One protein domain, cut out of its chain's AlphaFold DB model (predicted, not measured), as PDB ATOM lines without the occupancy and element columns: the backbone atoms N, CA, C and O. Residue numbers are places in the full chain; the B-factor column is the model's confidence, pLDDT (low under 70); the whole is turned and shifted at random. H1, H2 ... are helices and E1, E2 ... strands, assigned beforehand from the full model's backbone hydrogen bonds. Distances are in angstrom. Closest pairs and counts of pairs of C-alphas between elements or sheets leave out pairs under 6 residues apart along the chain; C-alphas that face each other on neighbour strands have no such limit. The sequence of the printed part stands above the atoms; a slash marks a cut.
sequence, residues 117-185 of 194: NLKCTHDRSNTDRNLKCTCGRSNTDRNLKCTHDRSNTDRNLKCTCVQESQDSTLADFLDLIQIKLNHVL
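This is residues 117 to 185 of the 194 residues of an uncharacterized protein of Lottia gigantea (UniProt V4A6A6). The chain is wound in stacked turns, a short solenoid, with E1, E2 and E3 side by side along one wall and short pairings such as 131 to 132 with 144 to 145 across from them. A long link leads from the stack to H1, which sticks out with residues 171 to 175 and 177 to 185. The 69 printed residues hold E1, E2, E3 and H1 in that order, a parallel sheet E1 E2 E3, class mixed, with under half in named elements. The whole is compact, radius of gyration of the C-alphas 11.8 A, spanning 33 by 24 by 16 A.

E1, residues 125 to 128, begins at C-alpha (59.738, 87.287, 60.758). E2 is residues 135 to 141, 14.1 A, and E3 148 to 154, 13.8 A. H1, residues 171 to 185, 20.4 A, ends at (30.833, 89.588, 62.265).

Edge strand E1 is parallel to E2, N 125 to O 137 being 3.0 A. E2 is parallel to E3, N 136 to O 148 being 3.0 A. H1 is not on the sheet; its O i to N i+4 pairs are all within hydrogen-bond range.

The printed part has no cut. The E3 to H1 link is long, 16 residues. Residues 162 to 185 have pLDDT under 70.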
ATOM      1  N   ASN A 117      62.269  77.312  64.777       98.00
ATOM      2  CA  ASN A 117      60.929  76.793  65.019       98.00
ATOM      3  C   ASN A 117      60.088  77.880  65.691       98.00
ATOM      4  O   ASN A 117      60.226  78.106  66.897       98.00
ATOM      5  N   LEU A 118      59.190  78.489  64.925       97.62
ATOM      6  CA  LEU A 118      58.333  79.574  65.375       97.62
ATOM      7  C   LEU A 118      56.877  79.120  65.420       97.62
ATOM      8  O   LEU A 118      56.331  78.579  64.454       97.62
ATOM      9  N   LYS A 119      56.239  79.304  66.578       98.31
ATOM     10  CA  LYS A 119      54.803  79.099  66.745       98.31
ATOM     11  C   LYS A 119      54.154  80.298  67.415       98.31
ATOM     12  O   LYS A 119      54.284  80.476  68.625       98.31
ATOM     13  N   CYS A 120      53.333  81.016  66.669       91.50
ATOM     14  CA  CYS A 120      52.644  82.200  67.167       91.50
ATOM     15  C   CYS A 120      51.199  82.284  66.662       91.50
ATOM     16  O   CYS A 120      50.734  81.431  65.906       91.50
ATOM     17  N   THR A 121      50.442  83.277  67.129       86.88
ATOM     18  CA  THR A 121      49.147  83.619  66.522       86.88
ATOM     19  C   THR A 121      49.358  84.648  65.418       86.88
ATOM     20  O   THR A 121      48.884  84.449  64.299       86.88
ATOM     21  N   HIS A 122      50.113  85.702  65.726       86.12
ATOM     22  CA  HIS A 122      50.503  86.754  64.796       86.12
ATOM     23  C   HIS A 122      52.020  86.822  64.695       86.12
ATOM     24  O   HIS A 122      52.684  87.009  65.719       86.12
ATOM     25  N   ASP A 123      52.527  86.717  63.473       91.75
ATOM     26  CA  ASP A 123      53.954  86.717  63.200       91.75
ATOM     27  C   ASP A 123      54.423  87.865  62.321       91.75
ATOM     28  O   ASP A 123      53.707  88.299  61.413       91.75
ATOM     29  N   ARG A 124      55.655  88.307  62.574       92.06
ATOM     30  CA  ARG A 124      56.466  89.066  61.627       92.06
ATOM     31  C   ARG A 124      57.917  88.607  61.734       92.06
ATOM     32  O   ARG A 124      58.606  89.066  62.646       92.06
ATOM     33  N   SER A 125      58.373  87.802  60.787       91.75
ATOM     34  CA  SER A 125      59.738  87.287  60.758       91.75
ATOM     35  C   SER A 125      60.488  87.696  59.490       91.75
ATOM     36  O   SER A 125      59.898  88.080  58.479       91.75
ATOM     37  N   ASN A 126      61.821  87.663  59.532       90.94
ATOM     38  CA  ASN A 126      62.622  87.783  58.310       90.94
ATOM     39  C   ASN A 126      62.934  86.408  57.720       90.94
ATOM     40  O   ASN A 126      62.798  86.214  56.514       90.94
ATOM     41  N   THR A 127      63.379  85.455  58.536       94.19
ATOM     42  CA  THR A 127      63.792  84.142  58.042       94.19
ATOM     43  C   THR A 127      63.397  83.035  58.998       94.19
ATOM     44  O   THR A 127      64.042  82.898  60.037       94.19
ATOM     45  N   ASP A 128      62.467  82.166  58.592       95.81
ATOM     46  CA  ASP A 128      62.125  80.991  59.386       95.81
ATOM     47  C   ASP A 128      62.373  79.666  58.674       95.81
ATOM     48  O   ASP A 128      62.081  79.426  57.499       95.81
ATOM     49  N   ARG A 129      62.898  78.700  59.435       96.69
ATOM     50  CA  ARG A 129      62.974  77.322  58.930       96.69
ATOM     51  C   ARG A 129      61.618  76.623  59.014       96.69
ATOM     52  O   ARG A 129      61.283  75.886  58.090       96.69
ATOM     53  N   ASN A 130      60.903  76.790  60.124       97.12
ATOM     54  CA  ASN A 130      59.597  76.185  60.370       97.12
ATOM     55  C   ASN A 130      58.696  77.205  61.077       97.12
ATOM     56  O   ASN A 130      58.803  77.361  62.297       97.12
ATOM     57  N   LEU A 131      57.796  77.843  60.332       96.00
ATOM     58  CA  LEU A 131      56.837  78.808  60.862       96.00
ATOM     59  C   LEU A 131      55.433  78.200  60.899       96.00
ATOM     60  O   LEU A 131      54.923  77.658  59.915       96.00
ATOM     61  N   LYS A 132      54.791  78.284  62.067       97.38
ATOM     62  CA  LYS A 132      53.365  78.016  62.236       97.38
ATOM     63  C   LYS A 132      52.663  79.197  62.896       97.38
ATOM     64  O   LYS A 132      52.798  79.391  64.105       97.38
ATOM     65  N   CYS A 133      51.814  79.881  62.143       92.31
ATOM     66  CA  CYS A 133      51.047  81.023  62.632       92.31
ATOM     67  C   CYS A 133      49.570  80.954  62.217       92.31
ATOM     68  O   CYS A 133      49.154  80.062  61.477       92.31
ATOM     69  N   THR A 134      48.740  81.856  62.741       86.81
ATOM     70  CA  THR A 134      47.406  82.103  62.169       86.81
ATOM     71  C   THR A 134      47.515  83.170  61.087       86.81
ATOM     72  O   THR A 134      47.019  82.965  59.983       86.81
ATOM     73  N   CYS A 135      48.200  84.267  61.400       83.69
ATOM     74  CA  CYS A 135      48.509  85.358  60.488       83.69
ATOM     75  C   CYS A 135      50.025  85.572  60.476       83.69
ATOM     76  O   CYS A 135      50.595  85.828  61.540       83.69
ATOM     77  N   GLY A 136      50.653  85.469  59.308       83.88
ATOM     78  CA  GLY A 136      52.097  85.603  59.133       83.88
ATOM     79  C   GLY A 136      52.475  86.710  58.162       83.88
ATOM     80  O   GLY A 136      51.700  87.077  57.276       83.88
ATOM     81  N   ARG A 137      53.671  87.259  58.365       86.62
ATOM     82  CA  ARG A 137      54.394  88.015  57.349       86.62
ATOM     83  C   ARG A 137      55.866  87.662  57.460       86.62
ATOM     84  O   ARG A 137      56.467  87.968  58.489       86.62
ATOM     85  N   SER A 138      56.420  87.080  56.409       86.50
ATOM     86  CA  SER A 138      57.805  86.618  56.380       86.50
ATOM     87  C   SER A 138      58.516  87.045  55.098       86.50
ATOM     88  O   SER A 138      57.895  87.274  54.062       86.50
ATOM     89  N   ASN A 139      59.840  87.203  55.146       86.19
ATOM     90  CA  ASN A 139      60.611  87.422  53.918       86.19
ATOM     91  C   ASN A 139      61.051  86.097  53.295       86.19
ATOM     92  O   ASN A 139      61.040  85.959  52.073       86.19
ATOM     93  N   THR A 140      61.484  85.133  54.107       89.38
ATOM     94  CA  THR A 140      62.004  83.860  53.609       89.38
ATOM     95  C   THR A 140      61.662  82.705  54.531       89.38
ATOM     96  O   THR A 140      62.297  82.570  55.577       89.38
ATOM     97  N   ASP A 141      60.789  81.799  54.089       91.19
ATOM     98  CA  ASP A 141      60.469  80.592  54.850       91.19
ATOM     99  C   ASP A 141      60.773  79.293  54.105       91.19
ATOM    100  O   ASP A 141      60.622  79.165  52.891       91.19
ATOM    101  N   ARG A 142      61.210  78.266  54.848       92.62
ATOM    102  CA  ARG A 142      61.417  76.913  54.286       92.62
ATOM    103  C   ARG A 142      60.225  75.973  54.480       92.62
ATOM    104  O   ARG A 142      60.105  75.017  53.719       92.62
ATOM    105  N   ASN A 143      59.431  76.166  55.527       93.25
ATOM    106  CA  ASN A 143      58.238  75.375  55.817       93.25
ATOM    107  C   ASN A 143      57.246  76.270  56.563       93.25
ATOM    108  O   ASN A 143      57.320  76.392  57.791       93.25
ATOM    109  N   LEU A 144      56.325  76.878  55.822       91.31
ATOM    110  CA  LEU A 144      55.345  77.812  56.362       91.31
ATOM    111  C   LEU A 144      53.958  77.171  56.413       91.31
ATOM    112  O   LEU A 144      53.461  76.633  55.422       91.31
ATOM    113  N   LYS A 145      53.320  77.215  57.586       93.19
ATOM    114  CA  LYS A 145      51.923  76.819  57.772       93.19
ATOM    115  C   LYS A 145      51.119  77.911  58.463       93.19
ATOM    116  O   LYS A 145      51.328  78.194  59.642       93.19
ATOM    117  N   CYS A 146      50.108  78.408  57.770       88.19
ATOM    118  CA  CYS A 146      49.361  79.591  58.177       88.19
ATOM    119  C   CYS A 146      47.906  79.541  57.697       88.19
ATOM    120  O   CYS A 146      47.531  78.731  56.844       88.19
ATOM    121  N   THR A 147      47.051  80.371  58.297       82.12
ATOM    122  CA  THR A 147      45.708  80.616  57.754       82.12
ATOM    123  C   THR A 147      45.783  81.738  56.737       82.12
ATOM    124  O   THR A 147      45.329  81.543  55.616       82.12
ATOM    125  N   HIS A 148      46.400  82.853  57.128       77.06
ATOM    126  CA  HIS A 148      46.655  84.003  56.277       77.06
ATOM    127  C   HIS A 148      48.136  84.351  56.271       77.06
ATOM    128  O   HIS A 148      48.767  84.347  57.333       77.06
ATOM    129  N   ASP A 149      48.672  84.655  55.095       80.62
ATOM    130  CA  ASP A 149      50.088  84.936  54.948       80.62
ATOM    131  C   ASP A 149      50.416  85.931  53.844       80.62
ATOM    132  O   ASP A 149      49.725  86.004  52.821       80.62
ATOM    133  N   ARG A 150      51.484  86.685  54.102       80.06
ATOM    134  CA  ARG A 150      52.116  87.623  53.184       80.06
ATOM    135  C   ARG A 150      53.620  87.363  53.194       80.06
ATOM    136  O   ARG A 150      54.320  87.902  54.055       80.06
ATOM    137  N   SER A 151      54.091  86.559  52.249       79.50
ATOM    138  CA  SER A 151      55.495  86.180  52.125       79.50
ATOM    139  C   SER A 151      56.111  86.610  50.794       79.50
ATOM    140  O   SER A 151      55.414  86.828  49.801       79.50
ATOM    141  N   ASN A 152      57.441  86.756  50.785       79.69
ATOM    142  CA  ASN A 152      58.202  87.051  49.565       79.69
ATOM    143  C   ASN A 152      58.798  85.792  48.928       79.69
ATOM    144  O   ASN A 152      58.846  85.670  47.706       79.69
ATOM    145  N   THR A 153      59.344  84.875  49.726       82.75
ATOM    146  CA  THR A 153      60.033  83.687  49.211       82.75
ATOM    147  C   THR A 153      59.797  82.497  50.120       82.75
ATOM    148  O   THR A 153      60.456  82.360  51.148       82.75
ATOM    149  N   ASP A 154      58.938  81.583  49.679       83.31
ATOM    150  CA  ASP A 154      58.631  80.381  50.443       83.31
ATOM    151  C   ASP A 154      58.999  79.099  49.712       83.31
ATOM    152  O   ASP A 154      58.728  78.893  48.528       83.31
ATOM    153  N   ARG A 155      59.549  78.166  50.483       85.88
ATOM    154  CA  ARG A 155      59.569  76.744  50.154       85.88
ATOM    155  C   ARG A 155      58.501  76.062  51.005       85.88
ATOM    156  O   ARG A 155      58.366  76.370  52.182       85.88
ATOM    157  N   ASN A 156      57.761  75.115  50.433       87.69
ATOM    158  CA  ASN A 156      56.754  74.321  51.152       87.69
ATOM    159  C   ASN A 156      55.715  75.166  51.925       87.69
ATOM    160  O   ASN A 156      55.489  74.950  53.120       87.69
ATOM    161  N   LEU A 157      55.076  76.112  51.234       87.25
ATOM    162  CA  LEU A 157      53.987  76.915  51.782       87.25
ATOM    163  C   LEU A 157      52.684  76.111  51.869       87.25
ATOM    164  O   LEU A 157      52.223  75.520  50.892       87.25
ATOM    165  N   LYS A 158      52.049  76.135  53.042       88.00
ATOM    166  CA  LYS A 158      50.677  75.668  53.253       88.00
ATOM    167  C   LYS A 158      49.848  76.762  53.918       88.00
ATOM    168  O   LYS A 158      49.778  76.832  55.147       88.00
ATOM    169  N   CYS A 159      49.173  77.555  53.091       82.12
ATOM    170  CA  CYS A 159      48.314  78.654  53.517       82.12
ATOM    171  C   CYS A 159      46.883  78.498  52.983       82.12
ATOM    172  O   CYS A 159      46.675  77.863  51.951       82.12
ATOM    173  N   THR A 160      45.896  79.054  53.693       78.75
ATOM    174  CA  THR A 160      44.500  79.101  53.209       78.75
ATOM    175  C   THR A 160      44.259  80.325  52.324       78.75
ATOM    176  O   THR A 160      43.532  80.226  51.343       78.75
ATOM    177  N   CYS A 161      44.884  81.464  52.637       71.06
ATOM    178  CA  CYS A 161      44.837  82.679  51.828       71.06
ATOM    179  C   CYS A 161      46.203  83.382  51.789       71.06
ATOM    180  O   CYS A 161      46.688  83.879  52.810       71.06
ATOM    181  N   VAL A 162      46.800  83.448  50.597       64.25
ATOM    182  CA  VAL A 162      48.108  84.073  50.344       64.25
ATOM    183  C   VAL A 162      47.902  85.427  49.672       64.25
ATOM    184  O   VAL A 162      47.135  85.533  48.717       64.25
ATOM    185  N   GLN A 163      48.580  86.452  50.178       61.03
ATOM    186  CA  GLN A 163      48.732  87.750  49.526       61.03
ATOM    187  C   GLN A 163      50.200  87.900  49.129       61.03
ATOM    188  O   GLN A 163      51.038  88.162  49.988       61.03
ATOM    189  N   GLU A 164      50.521  87.754  47.846       55.47
ATOM    190  CA  GLU A 164      51.864  88.077  47.354       55.47
ATOM    191  C   GLU A 164      52.058  89.595  47.415       55.47
ATOM    192  O   GLU A 164      51.261  90.375  46.885       55.47
ATOM    193  N   SER A 165      53.072  90.043  48.153       54.62
ATOM    194  CA  SER A 165      53.234  91.458  48.450       54.62
ATOM    195  C   SER A 165      54.079  92.199  47.434       54.62
ATOM    196  O   SER A 165      55.303  92.174  47.519       54.62
ATOM    197  N   GLN A 166      53.421  92.996  46.591       43.56
ATOM    198  CA  GLN A 166      53.959  94.297  46.199       43.56
ATOM    199  C   GLN A 166      53.214  95.398  46.984       43.56
ATOM    200  O   GLN A 166      52.027  95.630  46.804       43.56
ATOM    201  N   ASP A 167      53.951  95.994  47.925       45.69
ATOM    202  CA  ASP A 167      53.793  97.306  48.577       45.69
ATOM    203  C   ASP A 167      52.731  97.684  49.648       45.69
ATOM    204  O   ASP A 167      51.540  97.401  49.579       45.69
ATOM    205  N   SER A 168      53.259  98.491  50.591       49.59
ATOM    206  CA  SER A 168      52.676  99.545  51.458       49.59
ATOM    207  C   SER A 168      52.001  99.249  52.823       49.59
ATOM    208  O   SER A 168      51.154  98.384  53.002       49.59
ATOM    209  N   THR A 169      52.401 100.061  53.815       54.12
ATOM    210  CA  THR A 169      52.270  99.888  55.278       54.12
ATOM    211  C   THR A 169      51.021 100.500  55.929       54.12
ATOM    212  O   THR A 169      50.761 100.238  57.105       54.12
ATOM    213  N   LEU A 170      50.238 101.314  55.210       48.78
ATOM    214  CA  LEU A 170      48.977 101.885  55.718       48.78
ATOM    215  C   LEU A 170      47.793 100.932  55.489       48.78
ATOM    216  O   LEU A 170      46.924 100.811  56.356       48.78
ATOM    217  N   ALA A 171      47.822 100.191  54.376       55.31
ATOM    218  CA  ALA A 171      46.930  99.059  54.134       55.31
ATOM    219  C   ALA A 171      47.058  98.021  55.264       55.31
ATOM    220  O   ALA A 171      46.054  97.605  55.827       55.31
ATOM    221  N   ASP A 172      48.286  97.748  55.728       49.97
ATOM    222  CA  ASP A 172      48.577  96.787  56.805       49.97
ATOM    223  C   ASP A 172      47.862  97.081  58.150       49.97
ATOM    224  O   ASP A 172      47.557  96.151  58.905       49.97
ATOM    225  N   PHE A 173      47.625  98.355  58.508       50.72
ATOM    226  CA  PHE A 173      46.945  98.711  59.768       50.72
ATOM    227  C   PHE A 173      45.419  98.673  59.622       50.72
ATOM    228  O   PHE A 173      44.724  98.196  60.524       50.72
ATOM    229  N   LEU A 174      44.904  99.128  58.477       55.84
ATOM    230  CA  LEU A 174      43.480  99.069  58.155       55.84
ATOM    231  C   LEU A 174      43.017  97.620  57.934       55.84
ATOM    232  O   LEU A 174      41.966  97.248  58.449       55.84
ATOM    233  N   ASP A 175      43.839  96.767  57.320       59.03
ATOM    234  CA  ASP A 175      43.542  95.344  57.121       59.03
ATOM    235  C   ASP A 175      43.513  94.565  58.438       59.03
ATOM    236  O   ASP A 175      42.637  93.726  58.644       59.03
ATOM    237  N   LEU A 176      44.393  94.874  59.399       57.34
ATOM    238  CA  LEU A 176      44.340  94.252  60.728       57.34
ATOM    239  C   LEU A 176      43.049  94.614  61.482       57.34
ATOM    240  O   LEU A 176      42.481  93.778  62.193       57.34
ATOM    241  N   ILE A 177      42.577  95.855  61.329       60.41
ATOM    242  CA  ILE A 177      41.292  96.304  61.876       60.41
ATOM    243  C   ILE A 177      40.134  95.611  61.142       60.41
ATOM    244  O   ILE A 177      39.223  95.092  61.793       60.41
ATOM    245  N   GLN A 178      40.198  95.511  59.814       59.50
ATOM    246  CA  GLN A 178      39.157  94.900  58.990       59.50
ATOM    247  C   GLN A 178      39.031  93.386  59.226       59.50
ATOM    248  O   GLN A 178      37.923  92.857  59.326       59.50
ATOM    249  N   ILE A 179      40.148  92.680  59.413       60.69
ATOM    250  CA  ILE A 179      40.178  91.258  59.788       60.69
ATOM    251  C   ILE A 179      39.537  91.052  61.167       60.69
ATOM    252  O   ILE A 179      38.741  90.124  61.343       60.69
ATOM    253  N   LYS A 180      39.820  91.928  62.144       62.34
ATOM    254  CA  LYS A 180      39.160  91.879  63.460       62.34
ATOM    255  C   LYS A 180      37.649  92.087  63.346       62.34
ATOM    256  O   LYS A 180      36.895  91.331  63.954       62.34
ATOM    257  N   LEU A 181      37.207  93.057  62.547       58.94
ATOM    258  CA  LEU A 181      35.787  93.312  62.283       58.94
ATOM    259  C   LEU A 181      35.101  92.102  61.633       58.94
ATOM    260  O   LEU A 181      34.061  91.650  62.114       58.94
ATOM    261  N   ASN A 182      35.712  91.510  60.605       56.62
ATOM    262  CA  ASN A 182      35.156  90.354  59.899       56.62
ATOM    263  C   ASN A 182      35.079  89.095  60.777       56.62
ATOM    264  O   ASN A 182      34.097  88.354  60.689       56.62
ATOM    265  N   HIS A 183      36.053  88.868  61.666       53.34
ATOM    266  CA  HIS A 183      36.007  87.777  62.644       53.34
ATOM    267  C   HIS A 183      34.871  87.969  63.667       53.34
ATOM    268  O   HIS A 183      34.156  87.023  63.991       53.34
ATOM    269  N   VAL A 184      34.638  89.199  64.140       57.16
ATOM    270  CA  VAL A 184      33.511  89.518  65.040       57.16
ATOM    271  C   VAL A 184      32.159  89.320  64.342       57.16
ATOM    272  O   VAL A 184      31.237  88.742  64.924       57.16
ATOM    273  N   LEU A 185      32.044  89.736  63.079       52.94
ATOM    274  CA  LEU A 185      30.833  89.588  62.265       52.94
ATOM    275  C   LEU A 185      30.511  88.124  61.935       52.94
ATOM    276  O   LEU A 185      29.358  87.708  62.041       52.94
TER     277      LEU A 185